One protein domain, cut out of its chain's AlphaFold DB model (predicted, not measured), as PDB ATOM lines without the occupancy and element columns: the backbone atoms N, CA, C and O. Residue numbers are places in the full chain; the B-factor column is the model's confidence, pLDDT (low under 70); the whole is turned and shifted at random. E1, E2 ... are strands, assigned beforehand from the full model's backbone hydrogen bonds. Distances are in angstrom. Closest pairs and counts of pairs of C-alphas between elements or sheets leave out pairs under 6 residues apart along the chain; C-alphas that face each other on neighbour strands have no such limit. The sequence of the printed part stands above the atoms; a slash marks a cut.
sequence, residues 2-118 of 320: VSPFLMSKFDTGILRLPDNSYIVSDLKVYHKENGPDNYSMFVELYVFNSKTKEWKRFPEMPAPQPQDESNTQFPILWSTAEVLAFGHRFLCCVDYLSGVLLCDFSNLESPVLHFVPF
ATOM      1  N   VAL A   2      21.396 -12.445   2.549       25.47
ATOM      2  CA  VAL A   2      20.729 -12.926   3.772       25.47
ATOM      3  C   VAL A   2      21.443 -12.291   4.961       25.47
ATOM      4  O   VAL A   2      22.632 -12.533   5.155       25.47
ATOM      5  N   SER A   3      20.756 -11.426   5.704       24.16
ATOM      6  CA  SER A   3      21.295 -10.871   6.942       24.16
ATOM      7  C   SER A   3      21.405 -11.993   7.985       24.16
ATOM      8  O   SER A   3      20.473 -12.789   8.124       24.16
ATOM      9  N   PRO A   4      22.530 -12.109   8.714       29.17
ATOM     10  CA  PRO A   4      22.635 -13.061   9.810       29.17
ATOM     11  C   PRO A   4      21.558 -12.739  10.853       29.17
ATOM     12  O   PRO A   4      21.428 -11.610  11.312       29.17
ATOM     13  N   PHE A   5      20.757 -13.745  11.185       43.19
ATOM     14  CA  PHE A   5      19.507 -13.632  11.939       43.19
ATOM     15  C   PHE A   5      19.689 -13.247  13.428       43.19
ATOM     16  O   PHE A   5      18.743 -12.812  14.072       43.19
ATOM     17  N   LEU A   6      20.916 -13.291  13.957       35.81
ATOM     18  CA  LEU A   6      21.249 -12.922  15.337       35.81
ATOM     19  C   LEU A   6      21.905 -11.529  15.389       35.81
ATOM     20  O   LEU A   6      23.123 -11.419  15.503       35.81
ATOM     21  N   MET A   7      21.114 -10.456  15.266       33.34
ATOM     22  CA  MET A   7      21.624  -9.067  15.307       33.34
ATOM     23  C   MET A   7      21.271  -8.277  16.578       33.34
ATOM     24  O   MET A   7      21.590  -7.092  16.658       33.34
ATOM     25  N   SER A   8      20.695  -8.903  17.607       42.97
ATOM     26  CA  SER A   8      20.400  -8.227  18.877       42.97
ATOM     27  C   SER A   8      20.947  -9.005  20.069       42.97
ATOM     28  O   SER A   8      20.788 -10.215  20.179       42.97
ATOM     29  N   LYS A   9      21.612  -8.292  20.982       51.78
ATOM     30  CA  LYS A   9      22.251  -8.859  22.178       51.78
ATOM     31  C   LYS A   9      21.240  -9.198  23.292       51.78
ATOM     32  O   LYS A   9      21.658  -9.758  24.301       51.78
ATOM     33  N   PHE A  10      19.954  -8.849  23.143       59.94
ATOM     34  CA  PHE A  10      18.978  -8.901  24.246       59.94
ATOM     35  C   PHE A  10      17.573  -9.411  23.888       59.94
ATOM     36  O   PHE A  10      16.732  -9.424  24.779       59.94
ATOM     37  N   ASP A  11      17.318  -9.853  22.653       77.62
ATOM     38  CA  ASP A  11      15.960 -10.213  22.190       77.62
ATOM     39  C   ASP A  11      15.723 -11.723  22.036       77.62
ATOM     40  O   ASP A  11      14.605 -12.172  21.775       77.62
ATOM     41  N   THR A  12      16.773 -12.522  22.232       88.06
ATOM     42  CA  THR A  12      16.715 -13.976  22.095       88.06
ATOM     43  C   THR A  12      16.632 -14.654  23.463       88.06
ATOM     44  O   THR A  12      17.444 -14.392  24.351       88.06
ATOM     45  N   GLY A  13      15.672 -15.565  23.625       87.56
ATOM     46  CA  GLY A  13      15.473 -16.369  24.831       87.56
ATOM     47  C   GLY A  13      15.519 -17.869  24.557       87.56
ATOM     48  O   GLY A  13      15.255 -18.321  23.444       87.56
ATOM     49  N   ILE A  14      15.826 -18.650  25.593       91.25
ATOM     50  CA  ILE A  14      15.768 -20.116  25.562       91.25
ATOM     51  C   ILE A  14      14.755 -20.571  26.604       91.25
ATOM     52  O   ILE A  14      14.870 -20.205  27.772       91.25
ATOM     53  N   LEU A  15      13.783 -21.385  26.195       91.69
ATOM     54  CA  LEU A  15      12.772 -21.960  27.079       91.69
ATOM     55  C   LEU A  15      12.871 -23.480  27.052       91.69
ATOM     56  O   LEU A  15      12.767 -24.096  25.994       91.69
ATOM     57  N   ARG A  16      13.034 -24.084  28.229       90.31
ATOM     58  CA  ARG A  16      12.897 -25.531  28.415       90.31
ATOM     59  C   ARG A  16      11.428 -25.875  28.636       90.31
ATOM     60  O   ARG A  16      10.822 -25.364  29.579       90.31
ATOM     61  N   LEU A  17      10.911 -26.769  27.806       90.75
ATOM     62  CA  LEU A  17       9.546 -27.281  27.844       90.75
ATOM     63  C   LEU A  17       9.407 -28.448  28.846       90.75
ATOM     64  O   LEU A  17      10.422 -29.024  29.261       90.75
ATOM     65  N   PRO A  18       8.172 -28.828  29.237       89.38
ATOM     66  CA  PRO A  18       7.934 -29.882  30.234       89.38
ATOM     67  C   PRO A  18       8.496 -31.260  29.861       89.38
ATOM     68  O   PRO A  18       8.851 -32.051  30.729       89.38
ATOM     69  N   ASP A  19       8.613 -31.544  28.567       90.31
ATOM     70  CA  ASP A  19       9.138 -32.799  28.022       90.31
ATOM     71  C   ASP A  19      10.673 -32.823  27.879       90.31
ATOM     72  O   ASP A  19      11.221 -33.700  27.212       90.31
ATOM     73  N   ASN A  20      11.373 -31.859  28.489       89.00
ATOM     74  CA  ASN A  20      12.823 -31.647  28.413       89.00
ATOM     75  C   ASN A  20      13.375 -31.226  27.050       89.00
ATOM     76  O   ASN A  20      14.583 -30.997  26.944       89.00
ATOM     77  N   SER A  21      12.531 -31.055  26.037       93.50
ATOM     78  CA  SER A  21      12.941 -30.316  24.851       93.50
ATOM     79  C   SER A  21      13.058 -28.824  25.166       93.50
ATOM     80  O   SER A  21      12.632 -28.338  26.218       93.50
ATOM     81  N   TYR A  22      13.691 -28.083  24.269       93.75
ATOM     82  CA  TYR A  22      13.808 -26.637  24.368       93.75
ATOM     83  C   TYR A  22      13.427 -25.950  23.064       93.75
ATOM     84  O   TYR A  22      13.537 -26.522  21.972       93.75
ATOM     85  N   ILE A  23      13.025 -24.694  23.198       94.50
ATOM     86  CA  ILE A  23      12.901 -23.764  22.089       94.50
ATOM     87  C   ILE A  23      13.886 -22.614  22.262       94.50
ATOM     88  O   ILE A  23      14.223 -22.230  23.386       94.50
ATOM     89  N   VAL A  24      14.340 -22.066  21.141       93.94
ATOM     90  CA  VAL A  24      15.049 -20.784  21.099       93.94
ATOM     91  C   VAL A  24      14.157 -19.823  20.345       93.94
ATOM     92  O   VAL A  24      13.738 -20.142  19.238       93.94
ATOM     93  N   SER A  25      13.850 -18.675  20.932       91.69
ATOM     94  CA  SER A  25      13.005 -17.684  20.280       91.69
ATOM     95  C   SER A  25      13.723 -16.360  20.166       91.69
ATOM     96  O   SER A  25      14.272 -15.889  21.157       91.69
ATOM     97  N   ASP A  26      13.660 -15.751  18.989       89.88
ATOM     98  CA  ASP A  26      13.994 -14.345  18.786       89.88
ATOM     99  C   ASP A  26      12.690 -13.552  18.681       89.88
ATOM    100  O   ASP A  26      11.803 -13.919  17.899       89.88
ATOM    101  N   LEU A  27      12.551 -12.514  19.506       89.12
ATOM    102  CA  LEU A  27      11.347 -11.694  19.567       89.12
ATOM    103  C   LEU A  27      11.667 -10.245  19.232       89.12
ATOM    104  O   LEU A  27      12.433  -9.585  19.927       89.12
ATOM    105  N   LYS A  28      11.010  -9.716  18.203       88.50
ATOM    106  CA  LYS A  28      11.194  -8.330  17.771       88.50
ATOM    107  C   LYS A  28       9.926  -7.548  18.022       88.50
ATOM    108  O   LYS A  28       8.883  -7.885  17.478       88.50
ATOM    109  N   VAL A  29      10.039  -6.486  18.811       88.38
ATOM    110  CA  VAL A  29       8.970  -5.503  18.997       88.38
ATOM    111  C   VAL A  29       9.353  -4.235  18.247       88.38
ATOM    112  O   VAL A  29      10.440  -3.699  18.460       88.38
ATOM    113  N   TYR A  30       8.477  -3.750  17.376       86.00
ATOM    114  CA  TYR A  30       8.711  -2.534  16.597       86.00
ATOM    115  C   TYR A  30       7.412  -1.776  16.343       86.00
ATOM    116  O   TYR A  30       6.317  -2.320  16.466       86.00
ATOM    117  N   HIS A  31       7.540  -0.497  16.004       84.12
ATOM    118  CA  HIS A  31       6.420   0.322  15.562       84.12
ATOM    119  C   HIS A  31       6.258   0.204  14.048       84.12
ATOM    120  O   HIS A  31       7.238   0.093  13.311       84.12
ATOM    121  N   LYS A  32       5.014   0.275  13.586       82.38
ATOM    122  CA  LYS A  32       4.663   0.385  12.173       82.38
ATOM    123  C   LYS A  32       3.835   1.647  11.980       82.38
ATOM    124  O   LYS A  32       2.894   1.898  12.738       82.38
ATOM    125  N   GLU A  33       4.221   2.443  10.993       75.69
ATOM    126  CA  GLU A  33       3.492   3.645  10.604       75.69
ATOM    127  C   GLU A  33       2.220   3.252   9.850       75.69
ATOM    128  O   GLU A  33       2.281   2.623   8.794       75.69
ATOM    129  N   ASN A  34       1.068   3.640  10.397       67.31
ATOM    130  CA  ASN A  34      -0.240   3.488   9.762       67.31
ATOM    131  C   ASN A  34      -0.807   4.852   9.305       67.31
ATOM    132  O   ASN A  34      -2.006   4.980   9.061       67.31
ATOM    133  N   GLY A  35       0.043   5.882   9.208       59.44
ATOM    134  CA  GLY A  35      -0.300   7.259   8.841       59.44
ATOM    135  C   GLY A  35       0.593   8.284   9.558       59.44
ATOM    136  O   GLY A  35       1.439   7.880  10.353       59.44
ATOM    137  N   PRO A  36       0.398   9.597   9.322       55.03
ATOM    138  CA  PRO A  36       1.236  10.660   9.895       55.03
ATOM    139  C   PRO A  36       1.260  10.667  11.433       55.03
ATOM    140  O   PRO A  36       2.295  10.945  12.030       55.03
ATOM    141  N   ASP A  37       0.135  10.282  12.051       54.72
ATOM    142  CA  ASP A  37      -0.098  10.371  13.501       54.72
ATOM    143  C   ASP A  37      -0.653   9.068  14.118       54.72
ATOM    144  O   ASP A  37      -1.142   9.072  15.248       54.72
ATOM    145  N   ASN A  38      -0.609   7.939  13.396       62.66
ATOM    146  CA  ASN A  38      -1.126   6.656  13.887       62.66
ATOM    147  C   ASN A  38      -0.029   5.588  13.880       62.66
ATOM    148  O   ASN A  38       0.336   5.056  12.829       62.66
ATOM    149  N   TYR A  39       0.484   5.272  15.067       66.50
ATOM    150  CA  TYR A  39       1.508   4.252  15.272       66.50
ATOM    151  C   TYR A  39       0.890   3.048  15.968       66.50
ATOM    152  O   TYR A  39       0.162   3.180  16.950       66.50
ATOM    153  N   SER A  40       1.210   1.855  15.482       81.19
ATOM    154  CA  SER A  40       0.841   0.610  16.151       81.19
ATOM    155  C   SER A  40       2.086  -0.225  16.401       81.19
ATOM    156  O   SER A  40       2.979  -0.300  15.555       81.19
ATOM    157  N   MET A  41       2.154  -0.827  17.584       87.12
ATOM    158  CA  MET A  41       3.243  -1.724  17.951       87.12
ATOM    159  C   MET A  41       2.925  -3.130  17.451       87.12
ATOM    160  O   MET A  41       1.804  -3.613  17.612       87.12
ATOM    161  N   PHE A  42       3.922  -3.778  16.864       90.88
ATOM    162  CA  PHE A  42       3.846  -5.138  16.355       90.88
ATOM    163  C   PHE A  42       4.957  -5.991  16.949       90.88
ATOM    164  O   PHE A  42       6.007  -5.493  17.365       90.88
ATOM    165  N   VAL A  43       4.693  -7.291  16.986       91.50
ATOM    166  CA  VAL A  43       5.606  -8.314  17.469       91.50
ATOM    167  C   VAL A  43       5.825  -9.336  16.361       91.50
ATOM    168  O   VAL A  43       4.878  -9.936  15.851       91.50
ATOM    169  N   GLU A  44       7.088  -9.552  16.012       92.19
ATOM    170  CA  GLU A  44       7.525 -10.679  15.196       92.19
ATOM    171  C   GLU A  44       8.206 -11.727  16.065       92.19
ATOM    172  O   GLU A  44       9.044 -11.410  16.913       92.19
ATOM    173  N   LEU A  45       7.873 -12.988  15.799       92.38
ATOM    174  CA  LEU A  45       8.363 -14.125  16.558       92.38
ATOM    175  C   LEU A  45       8.965 -15.174  15.626       92.38
ATOM    176  O   LEU A  45       8.346 -15.614  14.652       92.38
ATOM    177  N   TYR A  46      10.165 -15.614  15.975       92.75
ATOM    178  CA  TYR A  46      10.887 -16.668  15.281       92.75
ATOM    179  C   TYR A  46      11.308 -17.712  16.299       92.75
ATOM    180  O   TYR A  46      12.011 -17.384  17.250       92.75
ATOM    181  N   VAL A  47      10.906 -18.960  16.091       93.81
ATOM    182  CA  VAL A  47      11.082 -20.024  17.080       93.81
ATOM    183  C   VAL A  47      11.794 -21.201  16.445       93.81
ATOM    184  O   VAL A  47      11.307 -21.791  15.484       93.81
ATOM    185  N   PHE A  48      12.933 -21.568  17.007       94.19
ATOM    186  CA  PHE A  48      13.572 -22.851  16.789       94.19
ATOM    187  C   PHE A  48      13.002 -23.874  17.759       94.19
ATOM    188  O   PHE A  48      12.990 -23.628  18.966       94.19
ATOM    189  N   ASN A  49      12.611 -25.041  17.259       93.94
ATOM    190  CA  ASN A  49      12.182 -26.156  18.093       93.94
ATOM    191  C   ASN A  49      13.216 -27.286  18.041       93.94
ATOM    192  O   ASN A  49      13.488 -27.842  16.983       93.94
ATOM    193  N   SER A  50      13.778 -27.659  19.193       93.69
ATOM    194  CA  SER A  50      14.791 -28.723  19.274       93.69
ATOM    195  C   SER A  50      14.287 -30.113  18.865       93.69
ATOM    196  O   SER A  50      15.098 -30.938  18.443       93.69
ATOM    197  N   LYS A  51      12.975 -30.381  18.947       94.25
ATOM    198  CA  LYS A  51      12.382 -31.656  18.515       94.25
ATOM    199  C   LYS A  51      12.340 -31.784  17.001       94.25
ATOM    200  O   LYS A  51      12.758 -32.806  16.467       94.25
ATOM    201  N   THR A  52      11.834 -30.756  16.326       94.06
ATOM    202  CA  THR A  52      11.734 -30.743  14.859       94.06
ATOM    203  C   THR A  52      13.054 -30.343  14.206       94.06
ATOM    204  O   THR A  52      13.299 -30.699  13.062       94.06
ATOM    205  N   LYS A  53      13.934 -29.664  14.956       93.62
ATOM    206  CA  LYS A  53      15.193 -29.059  14.496       93.62
ATOM    207  C   LYS A  53      14.989 -28.001  13.412       93.62
ATOM    208  O   LYS A  53      15.883 -27.755  12.605       93.62
ATOM    209  N   GLU A  54      13.835 -27.346  13.429       92.94
ATOM    210  CA  GLU A  54      13.441 -26.359  12.429       92.94
ATOM    211  C   GLU A  54      13.157 -24.999  13.060       92.94
ATOM    212  O   GLU A  54      12.735 -24.896  14.215       92.94
ATOM    213  N   TRP A  55      13.385 -23.953  12.265       93.50
ATOM    214  CA  TRP A  55      12.951 -22.596  12.563       93.50
ATOM    215  C   TRP A  55      11.582 -22.347  11.946       93.50
ATOM    216  O   TRP A  55      11.390 -22.535  10.746       93.50
ATOM    217  N   LYS A  56      10.655 -21.845  12.754       93.81
ATOM    218  CA  LYS A  56       9.341 -21.384  12.320       93.81
ATOM    219  C   LYS A  56       9.233 -19.881  12.546       93.81
ATOM    220  O   LYS A  56       9.465 -19.392  13.651       93.81
ATOM    221  N   ARG A  57       8.865 -19.150  11.495       93.44
ATOM    222  CA  ARG A  57       8.448 -17.747  11.594       93.44
ATOM    223  C   ARG A  57       6.943 -17.709  11.828       93.44
ATOM    224  O   ARG A  57       6.197 -18.329  11.073       93.44
ATOM    225  N   PHE A  58       6.510 -16.970  12.839       92.00
ATOM    226  CA  PHE A  58       5.094 -16.701  13.060       92.00
ATOM    227  C   PHE A  58       4.666 -15.439  12.310       92.00
ATOM    228  O   PHE A  58       5.502 -14.561  12.069       92.00
ATOM    229  N   PRO A  59       3.382 -15.340  11.922       88.50
ATOM    230  CA  PRO A  59       2.833 -14.105  11.384       88.50
ATOM    231  C   PRO A  59       3.085 -12.925  12.326       88.50
ATOM    232  O   PRO A  59       3.125 -13.090  13.544       88.50
ATOM    233  N   GLU A  60       3.238 -11.737  11.745       89.81
ATOM    234  CA  GLU A  60       3.280 -10.476  12.489       89.81
ATOM    235  C   GLU A  60       1.999 -10.345  13.336       89.81
ATOM    236  O   GLU A  60       0.890 -10.501  12.821       89.81
ATOM    237  N   MET A  61       2.151 -10.081  14.636       90.19
ATOM    238  CA  MET A  61       1.039  -9.941  15.582       90.19
ATOM    239  C   MET A  61       0.972  -8.505  16.110       90.19
ATOM    240  O   MET A  61       2.020  -7.929  16.410       90.19
ATOM    241  N   PRO A  62      -0.221  -7.910  16.275       91.06
ATOM    242  CA  PRO A  62      -0.341  -6.649  16.998       91.06
ATOM    243  C   PRO A  62       0.091  -6.844  18.457       91.06
ATOM    244  O   PRO A  62      -0.173  -7.889  19.058       91.06
ATOM    245  N   ALA A  63       0.750  -5.842  19.037       89.12
ATOM    246  CA  ALA A  63       1.119  -5.886  20.445       89.12
ATOM    247  C   ALA A  63      -0.146  -5.981  21.326       89.12
ATOM    248  O   ALA A  63      -1.115  -5.250  21.087       89.12
ATOM    249  N   PRO A  64      -0.163  -6.873  22.333       90.19
ATOM    250  CA  PRO A  64      -1.343  -7.081  23.160       90.19
ATOM    251  C   PRO A  64      -1.610  -5.851  24.031       90.19
ATOM    252  O   PRO A  64      -0.686  -5.253  24.587       90.19
ATOM    253  N   GLN A  65      -2.882  -5.487  24.182       86.00
ATOM    254  CA  GLN A  65      -3.278  -4.499  25.183       86.00
ATOM    255  C   GLN A  65      -3.226  -5.125  26.588       86.00
ATOM    256  O   GLN A  65      -3.350  -6.351  26.704       86.00
ATOM    257  N   PRO A  66      -3.029  -4.322  27.651       81.94
ATOM    258  CA  PRO A  66      -3.151  -4.801  29.024       81.94
ATOM    259  C   PRO A  66      -4.488  -5.507  29.259       81.94
ATOM    260  O   PRO A  66      -5.512  -5.136  28.690       81.94
ATOM    261  N   GLN A  67      -4.473  -6.543  30.096       73.06
ATOM    262  CA  GLN A  67      -5.688  -7.283  30.464       73.06
ATOM    263  C   GLN A  67      -6.507  -6.561  31.548       73.06
ATOM    264  O   GLN A  67      -7.644  -6.932  31.846       73.06
ATOM    265  N   ASP A  68      -5.894  -5.573  32.183       67.12
ATOM    266  CA  ASP A  68      -6.420  -4.699  33.215       67.12
ATOM    267  C   ASP A  68      -7.363  -3.653  32.592       67.12
ATOM    268  O   ASP A  68      -7.055  -3.085  31.552       67.12
ATOM    269  N   GLU A  69      -8.471  -3.311  33.260       53.34
ATOM    270  CA  GLU A  69      -9.361  -2.201  32.851       53.34
ATOM    271  C   GLU A  69      -8.741  -0.806  33.086       53.34
ATOM    272  O   GLU A  69      -9.433   0.211  33.047       53.34
ATOM    273  N   SER A  70      -7.438  -0.726  33.372       58.56
ATOM    274  CA  SER A  70      -6.755   0.561  33.390       58.56
ATOM    275  C   SER A  70      -6.660   1.085  31.956       58.56
ATOM    276  O   SER A  70      -6.410   0.326  31.025       58.56
ATOM    277  N   ASN A  71      -6.788   2.399  31.756       61.56
ATOM    278  CA  ASN A  71      -6.580   3.057  30.451       61.56
ATOM    279  C   ASN A  71      -5.117   2.978  29.950       61.56
ATOM    280  O   ASN A  71      -4.660   3.815  29.172       61.56
ATOM    281  N   THR A  72      -4.342   2.013  30.438       72.44
ATOM    282  CA  THR A  72      -2.959   1.779  30.058       72.44
ATOM    283  C   THR A  72      -2.938   1.136  28.676       72.44
ATOM    284  O   THR A  72      -3.643   0.167  28.422       72.44
ATOM    285  N   GLN A  73      -2.114   1.665  27.778       80.12
ATOM    286  CA  GLN A  73      -1.885   1.087  26.453       80.12
ATOM    287  C   GLN A  73      -0.509   0.425  26.397       80.12
ATOM    288  O   GLN A  73       0.376   0.723  27.207       80.12
ATOM    289  N   PHE A  74      -0.310  -0.455  25.416       84.94
ATOM    290  CA  PHE A  74       1.024  -0.973  25.122       84.94
ATOM    291  C   PHE A  74       1.985   0.186  24.770       84.94
ATOM    292  O   PHE A  74       1.624   1.069  23.988       84.94
ATOM    293  N   PRO A  75       3.211   0.225  25.323       83.44
ATOM    294  CA  PRO A  75       4.106   1.367  25.158       83.44
ATOM    295  C   PRO A  75       4.666   1.479  23.734       83.44
ATOM    296  O   PRO A  75       5.266   0.552  23.192       83.44
ATOM    297  N   ILE A  76       4.580   2.681  23.170       79.06
ATOM    298  CA  ILE A  76       5.126   3.026  21.846       79.06
ATOM    299  C   ILE A  76       6.666   3.041  21.784       79.06
ATOM    300  O   ILE A  76       7.251   2.944  20.710       79.06
ATOM    301  N   LEU A  77       7.341   3.174  22.932       78.44
ATOM    302  CA  LEU A  77       8.805   3.239  23.043       78.44
ATOM    303  C   LEU A  77       9.413   1.961  23.635       78.44
ATOM    304  O   LEU A  77      10.469   2.026  24.276       78.44
ATOM    305  N   TRP A  78       8.750   0.818  23.421       85.56
ATOM    306  CA  TRP A  78       9.211  -0.474  23.920       85.56
ATOM    307  C   TRP A  78      10.673  -0.738  23.552       85.56
ATOM    308  O   TRP A  78      11.118  -0.518  22.423       85.56
ATOM    309  N   SER A  79      11.428  -1.237  24.521       83.31
ATOM    310  CA  SER A  79      12.824  -1.602  24.367       83.31
ATOM    311  C   SER A  79      13.140  -2.772  25.280       83.31
ATOM    312  O   SER A  79      13.375  -2.588  26.476       83.31
ATOM    313  N   THR A  80      13.225  -3.966  24.699       86.94
ATOM    314  CA  THR A  80      13.595  -5.172  25.438       86.94
ATOM    315  C   THR A  80      14.961  -4.981  26.095       86.94
ATOM    316  O   THR A  80      15.976  -4.681  25.461       86.94
ATOM    317  N   ALA A  81      14.974  -5.090  27.416       84.44
ATOM    318  CA  ALA A  81      16.170  -5.018  28.235       84.44
ATOM    319  C   ALA A  81      16.716  -6.405  28.572       84.44
ATOM    320  O   ALA A  81      17.920  -6.528  28.805       84.44
ATOM    321  N   GLU A  82      15.832  -7.399  28.654       85.88
ATOM    322  CA  GLU A  82      16.128  -8.752  29.112       85.88
ATOM    323  C   GLU A  82      15.036  -9.726  28.664       85.88
ATOM    324  O   GLU A  82      13.874  -9.335  28.522       85.88
ATOM    325  N   VAL A  83      15.411 -10.995  28.485       88.44
ATOM    326  CA  VAL A  83      14.491 -12.096  28.188       88.44
ATOM    327  C   VAL A  83      14.692 -13.205  29.211       88.44
ATOM    328  O   VAL A  83      15.819 -13.635  29.458       88.44
ATOM    329  N   LEU A  84      13.597 -13.666  29.812       89.12
ATOM    330  CA  LEU A  84      13.601 -14.677  30.870       89.12
ATOM    331  C   LEU A  84      12.650 -15.824  30.523       89.12
ATOM    332  O   LEU A  84      11.570 -15.604  29.978       89.12
ATOM    333  N   ALA A  85      13.029 -17.047  30.883       91.25
ATOM    334  CA  ALA A  85      12.130 -18.194  30.847       91.25
ATOM    335  C   ALA A  85      11.333 -18.284  32.151       91.25
ATOM    336  O   ALA A  85      11.887 -18.095  33.236       91.25
ATOM    337  N   PHE A  86      10.048 -18.613  32.050       91.19
ATOM    338  CA  PHE A  86       9.163 -18.683  33.204       91.19
ATOM    339  C   PHE A  86       8.143 -19.821  33.083       91.19
ATOM    340  O   PHE A  86       7.532 -20.027  32.034       91.19
ATOM    341  N   GLY A  87       7.986 -20.593  34.161       88.38
ATOM    342  CA  GLY A  87       6.956 -21.630  34.285       88.38
ATOM    343  C   GLY A  87       6.983 -22.743  33.230       88.38
ATOM    344  O   GLY A  87       5.940 -23.327  32.971       88.38
ATOM    345  N   HIS A  88       8.122 -23.004  32.569       89.75
ATOM    346  CA  HIS A  88       8.239 -23.952  31.437       89.75
ATOM    347  C   HIS A  88       7.280 -23.686  30.264       89.75
ATOM    348  O   HIS A  88       7.088 -24.544  29.403       89.75
ATOM    349  N   ARG A  89       6.695 -22.488  30.228       91.50
ATOM    350  CA  ARG A  89       5.594 -22.109  29.340       91.50
ATOM    351  C   ARG A  89       5.844 -20.770  28.667       91.50
ATOM    352  O   ARG A  89       5.468 -20.602  27.515       91.50
ATOM    353  N   PHE A  90       6.491 -19.836  29.359       93.31
ATOM    354  CA  PHE A  90       6.616 -18.464  28.896       93.31
ATOM    355  C   PHE A  90       8.061 -18.081  28.586       93.31
ATOM    356  O   PHE A  90       8.969 -18.355  29.378       93.31
ATOM    357  N   LEU A  91       8.261 -17.365  27.477       94.19
ATOM    358  CA  LEU A  91       9.388 -16.437  27.342       94.19
ATOM    359  C   LEU A  91       8.895 -15.023  27.617       94.19
ATOM    360  O   LEU A  91       7.862 -14.609  27.103       94.19
ATOM    361  N   CYS A  92       9.629 -14.298  28.447       93.38
ATOM    362  CA  CYS A  92       9.199 -13.028  29.010       93.38
ATOM    363  C   CYS A  92      10.189 -11.944  28.604       93.38
ATOM    364  O   CYS A  92      11.321 -11.944  29.090       93.38
ATOM    365  N   CYS A  93       9.773 -11.031  27.735       93.69
ATOM    366  CA  CYS A  93      10.561  -9.870  27.343       93.69
ATOM    367  C   CYS A  93      10.266  -8.719  28.304       93.69
ATOM    368  O   CYS A  93       9.111  -8.354  28.516       93.69
ATOM    369  N   VAL A  94      11.309  -8.152  28.901       91.56
ATOM    370  CA  VAL A  94      11.188  -7.138  29.952       91.56
ATOM    371  C   VAL A  94      11.582  -5.775  29.406       91.56
ATOM    372  O   VAL A  94      12.709  -5.600  28.947       91.56
ATOM    373  N   ASP A  95      10.699  -4.788  29.538       89.75
ATOM    374  CA  ASP A  95      11.038  -3.370  29.435       89.75
ATOM    375  C   ASP A  95      10.901  -2.737  30.820       89.75
ATOM    376  O   ASP A  95       9.795  -2.522  31.315       89.75
ATOM    377  N   TYR A  96      12.035  -2.391  31.437       86.44
ATOM    378  CA  TYR A  96      12.086  -1.833  32.790       86.44
ATOM    379  C   TYR A  96      11.329  -0.512  32.979       86.44
ATOM    380  O   TYR A  96      11.062  -0.131  34.121       86.44
ATOM    381  N   LEU A  97      10.965   0.197  31.908       83.25
ATOM    382  CA  LEU A  97      10.116   1.383  32.001       83.25
ATOM    383  C   LEU A  97       8.631   1.030  32.067       83.25
ATOM    384  O   LEU A  97       7.897   1.727  32.769       83.25
ATOM    385  N   SER A  98       8.210  -0.029  31.378       86.69
ATOM    386  CA  SER A  98       6.799  -0.256  31.059       86.69
ATOM    387  C   SER A  98       6.210  -1.535  31.645       86.69
ATOM    388  O   SER A  98       5.125  -1.479  32.219       86.69
ATOM    389  N   GLY A  99       6.883  -2.678  31.520       91.31
ATOM    390  CA  GLY A  99       6.315  -3.952  31.956       91.31
ATOM    391  C   GLY A  99       6.966  -5.174  31.322       91.31
ATOM    392  O   GLY A  99       8.118  -5.143  30.883       91.31
ATOM    393  N   VAL A 100       6.201  -6.262  31.280       93.69
ATOM    394  CA  VAL A 100       6.639  -7.564  30.771       93.69
ATOM    395  C   VAL A 100       5.704  -8.025  29.656       93.69
ATOM    396  O   VAL A 100       4.491  -8.064  29.835       93.69
ATOM    397  N   LEU A 101       6.278  -8.391  28.512       94.25
ATOM    398  CA  LEU A 101       5.595  -9.071  27.416       94.25
ATOM    399  C   LEU A 101       5.833 -10.578  27.567       94.25
ATOM    400  O   LEU A 101       6.949 -11.063  27.381       94.25
ATOM    401  N   LEU A 102       4.787 -11.310  27.931       94.44
ATOM    402  CA  LEU A 102       4.777 -12.762  28.065       94.44
ATOM    403  C   LEU A 102       4.396 -13.391  26.722       94.44
ATOM    404  O   LEU A 102       3.354 -13.072  26.154       94.44
ATOM    405  N   CYS A 103       5.224 -14.312  26.246       94.19
ATOM    406  CA  CYS A 103       4.941 -15.167  25.099       94.19
ATOM    407  C   CYS A 103       4.610 -16.561  25.604       94.19
ATOM    408  O   CYS A 103       5.494 -17.258  26.102       94.19
ATOM    409  N   ASP A 104       3.345 -16.944  25.499       93.62
ATOM    410  CA  ASP A 104       2.821 -18.228  25.934       93.62
ATOM    411  C   ASP A 104       3.022 -19.299  24.863       93.62
ATOM    412  O   ASP A 104       2.434 -19.237  23.784       93.62
ATOM    413  N   PHE A 105       3.826 -20.307  25.191       93.44
ATOM    414  CA  PHE A 105       4.122 -21.457  24.344       93.44
ATOM    415  C   PHE A 105       3.371 -22.729  24.755       93.44
ATOM    416  O   PHE A 105       3.785 -23.828  24.389       93.44
ATOM    417  N   SER A 106       2.248 -22.611  25.474       91.06
ATOM    418  CA  SER A 106       1.361 -23.759  25.753       91.06
ATOM    419  C   SER A 106       0.934 -24.484  24.484       91.06
ATOM    420  O   SER A 106       0.813 -25.706  24.474       91.06
ATOM    421  N   ASN A 107       0.733 -23.725  23.405       92.25
ATOM    422  CA  ASN A 107       0.568 -24.250  22.062       92.25
ATOM    423  C   ASN A 107       1.690 -23.711  21.165       92.25
ATOM    424  O   ASN A 107       1.651 -22.561  20.731       92.25
ATOM    425  N   LEU A 108       2.675 -24.556  20.854       90.25
ATOM    426  CA  LEU A 108       3.804 -24.192  19.989       90.25
ATOM    427  C   LEU A 108       3.374 -23.802  18.571       90.25
ATOM    428  O   LEU A 108       4.102 -23.084  17.895       90.25
ATOM    429  N   GLU A 109       2.206 -24.246  18.107       91.50
ATOM    430  CA  GLU A 109       1.712 -23.903  16.774       91.50
ATOM    431  C   GLU A 109       1.036 -22.531  16.725       91.50
ATOM    432  O   GLU A 109       0.956 -21.938  15.647       91.50
ATOM    433  N   SER A 110       0.593 -22.016  17.874       92.12
ATOM    434  CA  SER A 110      -0.124 -20.748  18.009       92.12
ATOM    435  C   SER A 110       0.211 -20.094  19.359       92.12
ATOM    436  O   SER A 110      -0.586 -20.165  20.296       92.12
ATOM    437  N   PRO A 111       1.414 -19.503  19.490       93.44
ATOM    438  CA  PRO A 111       1.815 -18.815  20.703       93.44
ATOM    439  C   PRO A 111       0.968 -17.560  20.913       93.44
ATOM    440  O   PRO A 111       0.620 -16.866  19.956       93.44
ATOM    441  N   VAL A 112       0.654 -17.266  22.173       93.06
ATOM    442  CA  VAL A 112      -0.202 -16.133  22.555       93.06
ATOM    443  C   VAL A 112       0.624 -15.084  23.287       93.06
ATOM    444  O   VAL A 112       1.487 -15.411  24.099       93.06
ATOM    445  N   LEU A 113       0.375 -13.809  22.992       93.44
ATOM    446  CA  LEU A 113       1.067 -12.692  23.625       93.44
ATOM    447  C   LEU A 113       0.203 -12.061  24.717       93.44
ATOM    448  O   LEU A 113      -0.977 -11.779  24.506       93.44
ATOM    449  N   HIS A 114       0.819 -11.757  25.856       93.19
ATOM    450  CA  HIS A 114       0.192 -11.022  26.951       93.19
ATOM    451  C   HIS A 114       1.117  -9.917  27.440       93.19
ATOM    452  O   HIS A 114       2.303 -10.152  27.657       93.19
ATOM    453  N   PHE A 115       0.588  -8.714  27.641       92.56
ATOM    454  CA  PHE A 115       1.347  -7.620  28.234       92.56
ATOM    455  C   PHE A 115       0.873  -7.369  29.662       92.56
ATOM    456  O   PHE A 115      -0.322  -7.210  29.904       92.56
ATOM    457  N   VAL A 116       1.828  -7.338  30.592       92.25
ATOM    458  CA  VAL A 116       1.590  -7.063  32.009       92.25
ATOM    459  C   VAL A 116       2.336  -5.780  32.389       92.25
ATOM    460  O   VAL A 116       3.570  -5.805  32.506       92.25
ATOM    461  N   PRO A 117       1.633  -4.647  32.571       91.12
ATOM    462  CA  PRO A 117       2.268  -3.392  32.955       91.12
ATOM    463  C   PRO A 117       2.843  -3.486  34.371       91.12
ATOM    464  O   PRO A 117       2.312  -4.203  35.221       91.12
ATOM    465  N   PHE A 118       3.932  -2.768  34.650       90.00
ATOM    466  CA  PHE A 118       4.447  -2.711  36.020       90.00
ATOM    467  C   PHE A 118       3.512  -1.925  36.951       90.00
ATOM    468  O   PHE A 118       2.933  -0.917  36.544       90.00
TER     469      PHE A 118
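AT A GLANCE: This is residues 2 to 118 of the 320 residues of the protein "DUF1618 domain-containing protein" of Triticum turgidum subsp. durum (UniProt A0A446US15). Two antiparallel sheets of four strands sit partly face to face as a sandwich with crossed strands; they come closest where E1 of the first sheet meets E5 and E6 of the second, while E3 and E4 keep away from the second sheet. The long hairpin of E2 and E3 runs the length of the first sheet, and the long stretch of residues 58 to 81 leads from E4 to E5 in the second sheet. The printed part has 117 residues, with no named helix and eight named strands, E1 to E8 along the chain, in the sheet orders E1 - E2 - E3 - E4 and E5 - E6 - E7 - E8. The class is all strand, though under half of the residues, 55 of 117, are in named elements. The whole is compact, with a radius of gyration of the C-alphas of 14.4 A and spans of 43 by 36 by 24 A.

HOW THE PARTS SIT: Start at E1, residues 12 to 16, an edge strand whose antiparallel neighbour is E2, residues 22 to 33; look for N 13 and O 25, 2.9 A apart and within hydrogen-bond range. E2 forms a hairpin with E3, residues 39 to 49, at 162 degrees between directions, where N 28 and O 44 are 2.9 A apart. E3 forms a hairpin with E4, residues 54 to 57, the other edge strand, with N 47 and O 56 at 2.9 A. These four make a meander, each strand the antiparallel neighbour of the one before. A second meander follows: E5, residues 82 to 86; E6, residues 90 to 95; E7, residues 99 to 104; and E8, residues 112 to 117. Look there for N 84 and O 92 at 2.9 A between E5 and E6, N 93 and O 101 at 2.8 A between E6 and E7, and N 102 and O 114 at 2.8 A between E7 and E8. The two sheets form a sandwich, two sheets face to face: the facing parts are 9.1 A centre to centre, their best planes are 32 degrees apart, and the strands of one stand at 45 degrees to those of the other. The closest C-alphas of E1 and E5 are those of Leu 15 and Ala 85, 5.4 A apart; those of E1 and E6 are Leu 15 and Leu 91, 6.5 A apart. E2 and E6 are near each other, with 9 pairs of C-alphas within 10 A, while E3 is apart from E5, E6, E7 and E8. Both sheets are strongly twisted.

IN THESE COORDINATES: Find C-alpha 12 at (16.715, -13.976, 22.095), where E1 begins its 13.7 A. From C-alpha 22 at (13.808, -26.637, 24.368), E2 runs 34.8 A, and E3 then runs 32.4 A. E4 covers 10.0 A and E5 12.8 A. E6 covers 15.7 A, E7 15.9 A and E8 16.6 A, ending at C-alpha 117 at (2.268, -3.392, 32.955).

THE WHOLE: The two C-alphas farthest apart are those of Asp 19 and Pro 36, 47.7 A. The printed part has no cut. The link from E4 to E5, 24 residues, is long; on it, residues 61 to 62 pair antiparallel with residues 42 to 43 of E3. The link from E7 to E8 is short, and the others are tight. The mean pLDDT of the printed part is 83.1, and this predicted model has low confidence, under 70, at residues 2 to 10, 34 to 39 and 68 to 71.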